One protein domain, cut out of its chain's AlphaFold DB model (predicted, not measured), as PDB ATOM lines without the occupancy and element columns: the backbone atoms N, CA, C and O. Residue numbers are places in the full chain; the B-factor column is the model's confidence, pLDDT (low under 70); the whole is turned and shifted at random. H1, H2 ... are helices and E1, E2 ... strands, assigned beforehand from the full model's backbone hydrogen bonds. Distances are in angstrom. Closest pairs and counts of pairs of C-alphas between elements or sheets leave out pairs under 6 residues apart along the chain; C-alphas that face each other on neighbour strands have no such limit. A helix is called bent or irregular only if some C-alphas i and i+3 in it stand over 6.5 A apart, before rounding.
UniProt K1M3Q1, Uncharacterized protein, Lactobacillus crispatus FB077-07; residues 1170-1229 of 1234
ATOM      1  N   SER A1170      66.175  21.441  80.755       82.56
ATOM      2  CA  SER A1170      64.884  21.762  80.128       82.56
ATOM      3  C   SER A1170      64.763  21.103  78.748       82.56
ATOM      4  O   SER A1170      65.759  20.986  78.033       82.56
ATOM      5  N   LYS A1171      63.554  20.699  78.349       83.06
ATOM      6  CA  LYS A1171      63.256  20.064  77.053       83.06
ATOM      7  C   LYS A1171      61.908  20.529  76.507       83.06
ATOM      8  O   LYS A1171      60.910  20.494  77.217       83.06
ATOM      9  N   SER A1172      61.854  20.890  75.225       81.94
ATOM     10  CA  SER A1172      60.589  21.175  74.536       81.94
ATOM     11  C   SER A1172      59.805  19.897  74.223       81.94
ATOM     12  O   SER A1172      60.385  18.885  73.830       81.94
ATOM     13  N   VAL A1173      58.484  19.955  74.379       84.62
ATOM     14  CA  VAL A1173      57.571  18.803  74.343       84.62
ATOM     15  C   VAL A1173      56.287  19.146  73.581       84.62
ATOM     16  O   VAL A1173      55.868  20.307  73.555       84.62
ATOM     17  N   LYS A1174      55.642  18.155  72.957       84.31
ATOM     18  CA  LYS A1174      54.304  18.316  72.359       84.31
ATOM     19  C   LYS A1174      53.224  17.893  73.349       84.31
ATOM     20  O   LYS A1174      53.306  16.811  73.918       84.31
ATOM     21  N   TYR A1175      52.184  18.699  73.503       84.75
ATOM     22  CA  TYR A1175      50.985  18.293  74.229       84.75
ATOM     23  C   TYR A1175      49.991  17.660  73.261       84.75
ATOM     24  O   TYR A1175      49.725  18.232  72.201       84.75
ATOM     25  N   VAL A1176      49.440  16.503  73.623       81.31
ATOM     26  CA  VAL A1176      48.434  15.778  72.832       81.31
ATOM     27  C   VAL A1176      47.172  15.507  73.648       81.31
ATOM     28  O   VAL A1176      47.237  15.429  74.873       81.31
ATOM     29  N   ASP A1177      46.021  15.377  72.991       81.06
ATOM     30  CA  ASP A1177      44.812  14.846  73.628       81.06
ATOM     31  C   ASP A1177      44.906  13.318  73.816       81.06
ATOM     32  O   ASP A1177      45.828  12.661  73.330       81.06
ATOM     33  N   MET A1178      43.914  12.728  74.488       77.50
ATOM     34  CA  MET A1178      43.823  11.272  74.691       77.50
ATOM     35  C   MET A1178      43.635  10.458  73.388       77.50
ATOM     36  O   MET A1178      43.639   9.231  73.441       77.50
ATOM     37  N   ASN A1179      43.489  11.113  72.231       76.06
ATOM     38  CA  ASN A1179      43.407  10.493  70.905       76.06
ATOM     39  C   ASN A1179      44.702  10.690  70.080       76.06
ATOM     40  O   ASN A1179      44.771  10.236  68.939       76.06
ATOM     41  N   GLY A1180      45.718  11.374  70.625       74.62
ATOM     42  CA  GLY A1180      46.987  11.682  69.952       74.62
ATOM     43  C   GLY A1180      46.999  12.966  69.107       74.62
ATOM     44  O   GLY A1180      47.995  13.240  68.436       74.62
ATOM     45  N   ASN A1181      45.937  13.777  69.122       81.44
ATOM     46  CA  ASN A1181      45.894  15.056  68.405       81.44
ATOM     47  C   ASN A1181      46.749  16.105  69.126       81.44
ATOM     48  O   ASN A1181      46.564  16.332  70.319       81.44
ATOM     49  N   VAL A1182      47.642  16.799  68.413       82.50
ATOM     50  CA  VAL A1182      48.502  17.837  69.011       82.50
ATOM     51  C   VAL A1182      47.677  19.063  69.421       82.50
ATOM     52  O   VAL A1182      47.170  19.792  68.572       82.50
ATOM     53  N   LEU A1183      47.600  19.309  70.730       79.56
ATOM     54  CA  LEU A1183      46.950  20.465  71.355       79.56
ATOM     55  C   LEU A1183      47.881  21.683  71.466       79.56
ATOM     56  O   LEU A1183      47.409  22.812  71.593       79.56
ATOM     57  N   GLY A1184      49.200  21.473  71.448       81.81
ATOM     58  CA  GLY A1184      50.184  22.553  71.533       81.81
ATOM     59  C   GLY A1184      51.610  22.066  71.791       81.81
ATOM     60  O   GLY A1184      51.923  20.884  71.651       81.81
ATOM     61  N   THR A1185      52.478  22.992  72.193       82.56
ATOM     62  CA  THR A1185      53.872  22.726  72.574       82.56
ATOM     63  C   THR A1185      54.233  23.489  73.838       82.56
ATOM     64  O   THR A1185      53.845  24.647  73.977       82.56
ATOM     65  N   GLY A1186      55.025  22.871  74.706       81.94
ATOM     66  CA  GLY A1186      55.540  23.484  75.927       81.94
ATOM     67  C   GLY A1186      56.960  23.037  76.242       81.94
ATOM     68  O   GLY A1186      57.679  22.558  75.361       81.94
ATOM     69  N   THR A1187      57.337  23.157  77.512       81.19
ATOM     70  CA  THR A1187      58.657  22.772  78.023       81.19
ATOM     71  C   THR A1187      58.496  21.974  79.311       81.19
ATOM     72  O   THR A1187      57.724  22.377  80.175       81.19
ATOM     73  N   ILE A1188      59.237  20.875  79.458       82.94
ATOM     74  CA  ILE A1188      59.451  20.207  80.746       82.94
ATOM     75  C   ILE A1188      60.821  20.551  81.320       82.94
ATOM     76  O   ILE A1188      61.797  20.650  80.570       82.94
ATOM     77  N   THR A1189      60.893  20.702  82.640       79.12
ATOM     78  CA  THR A1189      62.111  21.103  83.359       79.12
ATOM     79  C   THR A1189      62.301  20.240  84.603       79.12
ATOM     80  O   THR A1189      61.347  19.991  85.340       79.12
ATOM     81  N   LYS A1190      63.527  19.770  84.861       76.75
ATOM     82  CA  LYS A1190      63.844  19.013  86.082       76.75
ATOM     83  C   LYS A1190      64.099  19.966  87.249       76.75
ATOM     84  O   LYS A1190      64.830  20.943  87.092       76.75
ATOM     85  N   HIS A1191      63.523  19.641  88.404       72.06
ATOM     86  CA  HIS A1191      63.730  20.328  89.677       72.06
ATOM     87  C   HIS A1191      63.908  19.298  90.804       72.06
ATOM     88  O   HIS A1191      62.935  18.761  91.342       72.06
ATOM     89  N   GLY A1192      65.157  18.993  91.152       69.06
ATOM     90  CA  GLY A1192      65.528  17.964  92.123       69.06
ATOM     91  C   GLY A1192      64.964  16.588  91.753       69.06
ATOM     92  O   GLY A1192      65.336  16.005  90.736       69.06
ATOM     93  N   ASN A1193      64.039  16.083  92.573       58.88
ATOM     94  CA  ASN A1193      63.364  14.794  92.370       58.88
ATOM     95  C   ASN A1193      62.024  14.920  91.606       58.88
ATOM     96  O   ASN A1193      61.256  13.962  91.563       58.88
ATOM     97  N   GLY A1194      61.705  16.094  91.052       58.62
ATOM     98  CA  GLY A1194      60.465  16.360  90.317       58.62
ATOM     99  C   GLY A1194      60.696  16.916  88.910       58.62
ATOM    100  O   GLY A1194      61.802  17.324  88.550       58.62
ATOM    101  N   VAL A1195      59.620  16.952  88.122       69.31
ATOM    102  CA  VAL A1195      59.581  17.535  86.773       69.31
ATOM    103  C   VAL A1195      58.390  18.492  86.693       69.31
ATOM    104  O   VAL A1195      57.269  18.103  87.020       69.31
ATOM    105  N   SER A1196      58.626  19.738  86.286       72.19
ATOM    106  CA  SER A1196      57.586  20.725  85.965       72.19
ATOM    107  C   SER A1196      57.263  20.707  84.467       72.19
ATOM    108  O   SER A1196      58.054  20.211  83.663       72.19
ATOM    109  N   ALA A1197      56.094  21.235  84.092       74.31
ATOM    110  CA  ALA A1197      55.636  21.316  82.707       74.31
ATOM    111  C   ALA A1197      54.945  22.662  82.440       74.31
ATOM    112  O   ALA A1197      53.851  22.923  82.944       74.31
ATOM    113  N   ASP A1198      55.588  23.502  81.634       77.69
ATOM    114  CA  ASP A1198      55.144  24.851  81.297       77.69
ATOM    115  C   ASP A1198      54.455  24.894  79.924       77.69
ATOM    116  O   ASP A1198      54.770  24.125  79.010       77.69
ATOM    117  N   GLY A1199      53.509  25.825  79.762       78.12
ATOM    118  CA  GLY A1199      52.783  26.037  78.502       78.12
ATOM    119  C   GLY A1199      51.605  25.086  78.248       78.12
ATOM    120  O   GLY A1199      51.163  24.972  77.107       78.12
ATOM    121  N   ILE A1200      51.100  24.395  79.277       79.44
ATOM    122  CA  ILE A1200      49.907  23.534  79.173       79.44
ATOM    123  C   ILE A1200      48.697  24.373  78.689       79.44
ATOM    124  O   ILE A1200      48.402  25.405  79.299       79.44
ATOM    125  N   PRO A1201      47.976  23.961  77.624       77.19
ATOM    126  CA  PRO A1201      46.790  24.660  77.132       77.19
ATOM    127  C   PRO A1201      45.690  24.826  78.190       77.19
ATOM    128  O   PRO A1201      45.361  23.901  78.934       77.19
ATOM    129  N   TYR A1202      45.078  26.012  78.225       75.50
ATOM    130  CA  TYR A1202      44.047  26.349  79.206       75.50
ATOM    131  C   TYR A1202      42.825  25.421  79.095       75.50
ATOM    132  O   TYR A1202      42.318  25.176  78.002       75.50
ATOM    133  N   GLY A1203      42.342  24.919  80.236       75.44
ATOM    134  CA  GLY A1203      41.239  23.950  80.307       75.44
ATOM    135  C   GLY A1203      41.663  22.475  80.297       75.44
ATOM    136  O   GLY A1203      40.796  21.607  80.409       75.44
ATOM    137  N   TYR A1204      42.964  22.174  80.223       73.81
ATOM    138  CA  TYR A1204      43.511  20.813  80.244       73.81
ATOM    139  C   TYR A1204      44.447  20.582  81.445       73.81
ATOM    140  O   TYR A1204      45.089  21.510  81.934       73.81
ATOM    141  N   LYS A1205      44.537  19.330  81.912       75.00
ATOM    142  CA  LYS A1205      45.496  18.842  82.924       75.00
ATOM    143  C   LYS A1205      46.258  17.625  82.383       75.00
ATOM    144  O   LYS A1205      45.753  16.926  81.506       75.00
ATOM    145  N   VAL A1206      47.467  17.364  82.884       70.31
ATOM    146  CA  VAL A1206      48.240  16.164  82.500       70.31
ATOM    147  C   VAL A1206      47.499  14.904  82.956       70.31
ATOM    148  O   VAL A1206      46.956  14.867  84.064       70.31
ATOM    149  N   ALA A1207      47.448  13.878  82.107       63.47
ATOM    150  CA  ALA A1207      46.819  12.610  82.460       63.47
ATOM    151  C   ALA A1207      47.582  11.907  83.605       63.47
ATOM    152  O   ALA A1207      48.810  11.892  83.624       63.47
ATOM    153  N   GLY A1208      46.854  11.339  84.575       61.06
ATOM    154  CA  GLY A1208      47.443  10.660  85.745       61.06
ATOM    155  C   GLY A1208      47.822  11.565  86.932       61.06
ATOM    156  O   GLY A1208      48.449  11.099  87.879       61.06
ATOM    157  N   ALA A1209      47.437  12.846  86.926       52.31
ATOM    158  CA  ALA A1209      47.835  13.827  87.949       52.31
ATOM    159  C   ALA A1209      47.270  13.608  89.377       52.31
ATOM    160  O   ALA A1209      47.604  14.373  90.281       52.31
ATOM    161  N   GLU A1210      46.439  12.587  89.610       42.72
ATOM    162  CA  GLU A1210      45.777  12.321  90.896       42.72
ATOM    163  C   GLU A1210      46.244  10.974  91.477       42.72
ATOM    164  O   GLU A1210      45.686   9.921  91.185       42.72
ATOM    165  N   GLY A1211      47.290  11.017  92.316       40.72
ATOM    166  CA  GLY A1211      47.798   9.863  93.073       40.72
ATOM    167  C   GLY A1211      48.957   9.096  92.416       40.72
ATOM    168  O   GLY A1211      48.757   8.091  91.747       40.72
ATOM    169  N   ASN A1212      50.198   9.509  92.702       40.81
ATOM    170  CA  ASN A1212      51.444   8.747  92.484       40.81
ATOM    171  C   ASN A1212      51.806   8.241  91.060       40.81
ATOM    172  O   ASN A1212      52.832   7.571  90.942       40.81
ATOM    173  N   GLN A1213      51.078   8.564  89.980       47.03
ATOM    174  CA  GLN A1213      51.408   8.098  88.612       47.03
ATOM    175  C   GLN A1213      51.527   9.211  87.549       47.03
ATOM    176  O   GLN A1213      50.801   9.232  86.557       47.03
ATOM    177  N   MET A1214      52.526  10.092  87.682       54.75
ATOM    178  CA  MET A1214      52.932  11.036  86.617       54.75
ATOM    179  C   MET A1214      53.910  10.399  85.605       54.75
ATOM    180  O   MET A1214      54.986  10.936  85.332       54.75
ATOM    181  N   ASN A1215      53.559   9.230  85.063       53.94
ATOM    182  CA  ASN A1215      54.494   8.381  84.313       53.94
ATOM    183  C   ASN A1215      55.088   9.077  83.065       53.94
ATOM    184  O   ASN A1215      56.290   8.967  82.840       53.94
ATOM    185  N   ASP A1216      54.293   9.831  82.292       53.84
ATOM    186  CA  ASP A1216      54.750  10.533  81.072       53.84
ATOM    187  C   ASP A1216      55.807  11.617  81.365       53.84
ATOM    188  O   ASP A1216      56.785  11.755  80.628       53.84
ATOM    189  N   LEU A1217      55.629  12.370  82.459       58.44
ATOM    190  CA  LEU A1217      56.549  13.432  82.891       58.44
ATOM    191  C   LEU A1217      57.868  12.852  83.402       58.44
ATOM    192  O   LEU A1217      58.949  13.306  83.028       58.44
ATOM    193  N   LEU A1218      57.773  11.816  84.236       57.62
ATOM    194  CA  LEU A1218      58.923  11.136  84.822       57.62
ATOM    195  C   LEU A1218      59.737  10.376  83.750       57.62
ATOM    196  O   LEU A1218      60.966  10.344  83.810       57.62
ATOM    197  N   ASN A1219      59.084   9.852  82.706       64.31
ATOM    198  CA  ASN A1219      59.738   9.248  81.537       64.31
ATOM    199  C   ASN A1219      60.381  10.254  80.560       64.31
ATOM    200  O   ASN A1219      61.017   9.823  79.599       64.31
ATOM    201  N   TRP A1220      60.273  11.569  80.794       70.69
ATOM    202  CA  TRP A1220      60.919  12.615  79.979       70.69
ATOM    203  C   TRP A1220      60.556  12.563  78.475       70.69
ATOM    204  O   TRP A1220      61.381  12.843  77.599       70.69
ATOM    205  N   SER A1221      59.318  12.175  78.164       73.56
ATOM    206  CA  SER A1221      58.823  11.901  76.806       73.56
ATOM    207  C   SER A1221      58.889  13.104  75.843       73.56
ATOM    208  O   SER A1221      58.952  14.262  76.254       73.56
ATOM    209  N   ASP A1222      58.879  12.850  74.527       78.50
ATOM    210  CA  ASP A1222      58.752  13.900  73.486       78.50
ATOM    211  C   ASP A1222      57.314  14.429  73.331       78.50
ATOM    212  O   ASP A1222      57.082  15.476  72.716       78.50
ATOM    213  N   GLN A1223      56.344  13.697  73.880       79.88
ATOM    214  CA  GLN A1223      54.925  14.035  73.890       79.88
ATOM    215  C   GLN A1223      54.351  13.771  75.287       79.88
ATOM    216  O   GLN A1223      54.803  12.848  75.962       79.88
ATOM    217  N   ILE A1224      53.375  14.571  75.713       79.06
ATOM    218  CA  ILE A1224      52.672  14.430  76.996       79.06
ATOM    219  C   ILE A1224      51.169  14.425  76.748       79.06
ATOM    220  O   ILE A1224      50.633  15.337  76.106       79.06
ATOM    221  N   THR A1225      50.498  13.421  77.305       80.62
ATOM    222  CA  THR A1225      49.051  13.241  77.177       80.62
ATOM    223  C   THR A1225      48.297  14.153  78.146       80.62
ATOM    224  O   THR A1225      48.546  14.150  79.355       80.62
ATOM    225  N   LEU A1226      47.342  14.924  77.627       78.88
ATOM    226  CA  LEU A1226      46.463  15.796  78.400       78.88
ATOM    227  C   LEU A1226      45.011  15.306  78.368       78.88
ATOM    228  O   LEU A1226      44.496  14.864  77.339       78.88
ATOM    229  N   MET A1227      44.324  15.477  79.495       79.31
ATOM    230  CA  MET A1227      42.880  15.291  79.644       79.31
ATOM    231  C   MET A1227      42.191  16.633  79.959       79.31
ATOM    232  O   MET A1227      42.833  17.533  80.509       79.31
ATOM    233  N   PRO A1228      40.895  16.810  79.643       77.56
ATOM    234  CA  PRO A1228      40.146  17.995  80.058       77.56
ATOM    235  C   PRO A1228      40.128  18.139  81.586       77.56
ATOM    236  O   PRO A1228      39.927  17.165  82.312       77.56
ATOM    237  N   ALA A1229      40.294  19.360  82.099       69.44
ATOM    238  CA  ALA A1229      40.379  19.608  83.542       69.44
ATOM    239  C   ALA A1229      39.095  19.219  84.308       69.44
ATOM    240  O   ALA A1229      39.175  18.833  85.473       69.44
TER     241      ALA A1229
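AT A GLANCE: This is residues 1170 to 1229 of the 1234 residues of an uncharacterized protein of Lactobacillus crispatus FB077-07 (UniProt K1M3Q1). One sheet of five strands is curled like part of a barrel, not closed: its edge strands E3 and E4 stay apart, and the short helix H1 packs on E3 and E5. The long bent strand E2 makes hairpins with E1 before it and E3 after it, while E5, the last strand, comes in beside E1 and pairs further along with the small strand E4. The printed part has 60 residues, with five named strands and one named helix in the order E1, E2, E3, E4, H1, E5 along the chain; the sheet's order is E3, E2, E1, E5, E4, mixed, and the class is mostly strand. The whole is compact and rounded, with a radius of gyration of the C-alphas of 10.6 A and spans of 30 by 25 by 18 A.

HOW THE PARTS SIT: The sheet is strongly twisted, with C-alphas up to 5.7 A off its best plane, and from edge to edge the way across it turns by 210 degrees. E2, residues 1182 to 1191, is an inner strand that bends by 54 degrees at residue 1185. It forms a hairpin with E1, residues 1170 to 1176; they are antiparallel at 148 degrees, and N 1173 and O 1186 are within hydrogen-bond range at 2.9 A, as are N 1171 and O 1188 at 2.8 A. E2 forms another hairpin with the edge strand E3, residues 1194 to 1198, antiparallel at 142 degrees, with N 1198 and O 1187 at 2.8 A and N 1196 and O 1189 at 2.9 A. E1, E2 and E3 are a meander, each strand the antiparallel neighbour of the one before. On the other side of E1 is E5, residues 1223 to 1228, parallel to it at 50 degrees; N 1224 and O 1174 are 2.9 A apart, and N 1226 and O 1176 are 2.8 A apart. E5's pairing is staggered: residues 1223 to 1225 pair with E1, and residues 1226 to 1228 with the edge strand E4, residues 1204 to 1206. E5 and E4 are antiparallel at 130 degrees, with N 1205 and O 1227 at 2.8 A. E3 and E4 are apart, and so are E3 and E5. H1, residues 1215 to 1218, is on the sheet at a height of 6.3 A and over none of the strands, but only just: dropped onto the local plane, 2 of its 4 C-alphas fall on E3. Its closest C-alphas to E5 are those of Asp 1216 and Ile 1224, 6.0 A apart, and to E3 those of Leu 1217 and Val 1195, 6.4 A apart. H1 is too short for any pair of O i and N i+4; its one pair of O i and N i+3 is not within range.

IN THESE COORDINATES: E1 begins at C-alpha 1170, at (64.884, 21.762, 80.128), and is 19.0 A long from first to last C-alpha. E2, the longest strand with 10 residues, measures 25.8 A and ends at C-alpha 1191, at (63.730, 20.328, 89.677). E3 is 13.5 A long, E4 7.0 A and H1 5.2 A. E5 measures 16.5 A and ends at C-alpha 1228, at (40.146, 17.995, 80.058).

THE WHOLE: The two C-alphas farthest apart are those of Asn 1179 and Gly 1192, 31.5 A. The printed part has no cut. No link is long; the link from E4 to H1, with 8 residues, is short, and the others are tight. The mean pLDDT of the printed part is 72.0, and the model's confidence is under 70 at residues 1192 to 1195, residues 1207 to 1219 and residue 1229; H1 has a mean of 56.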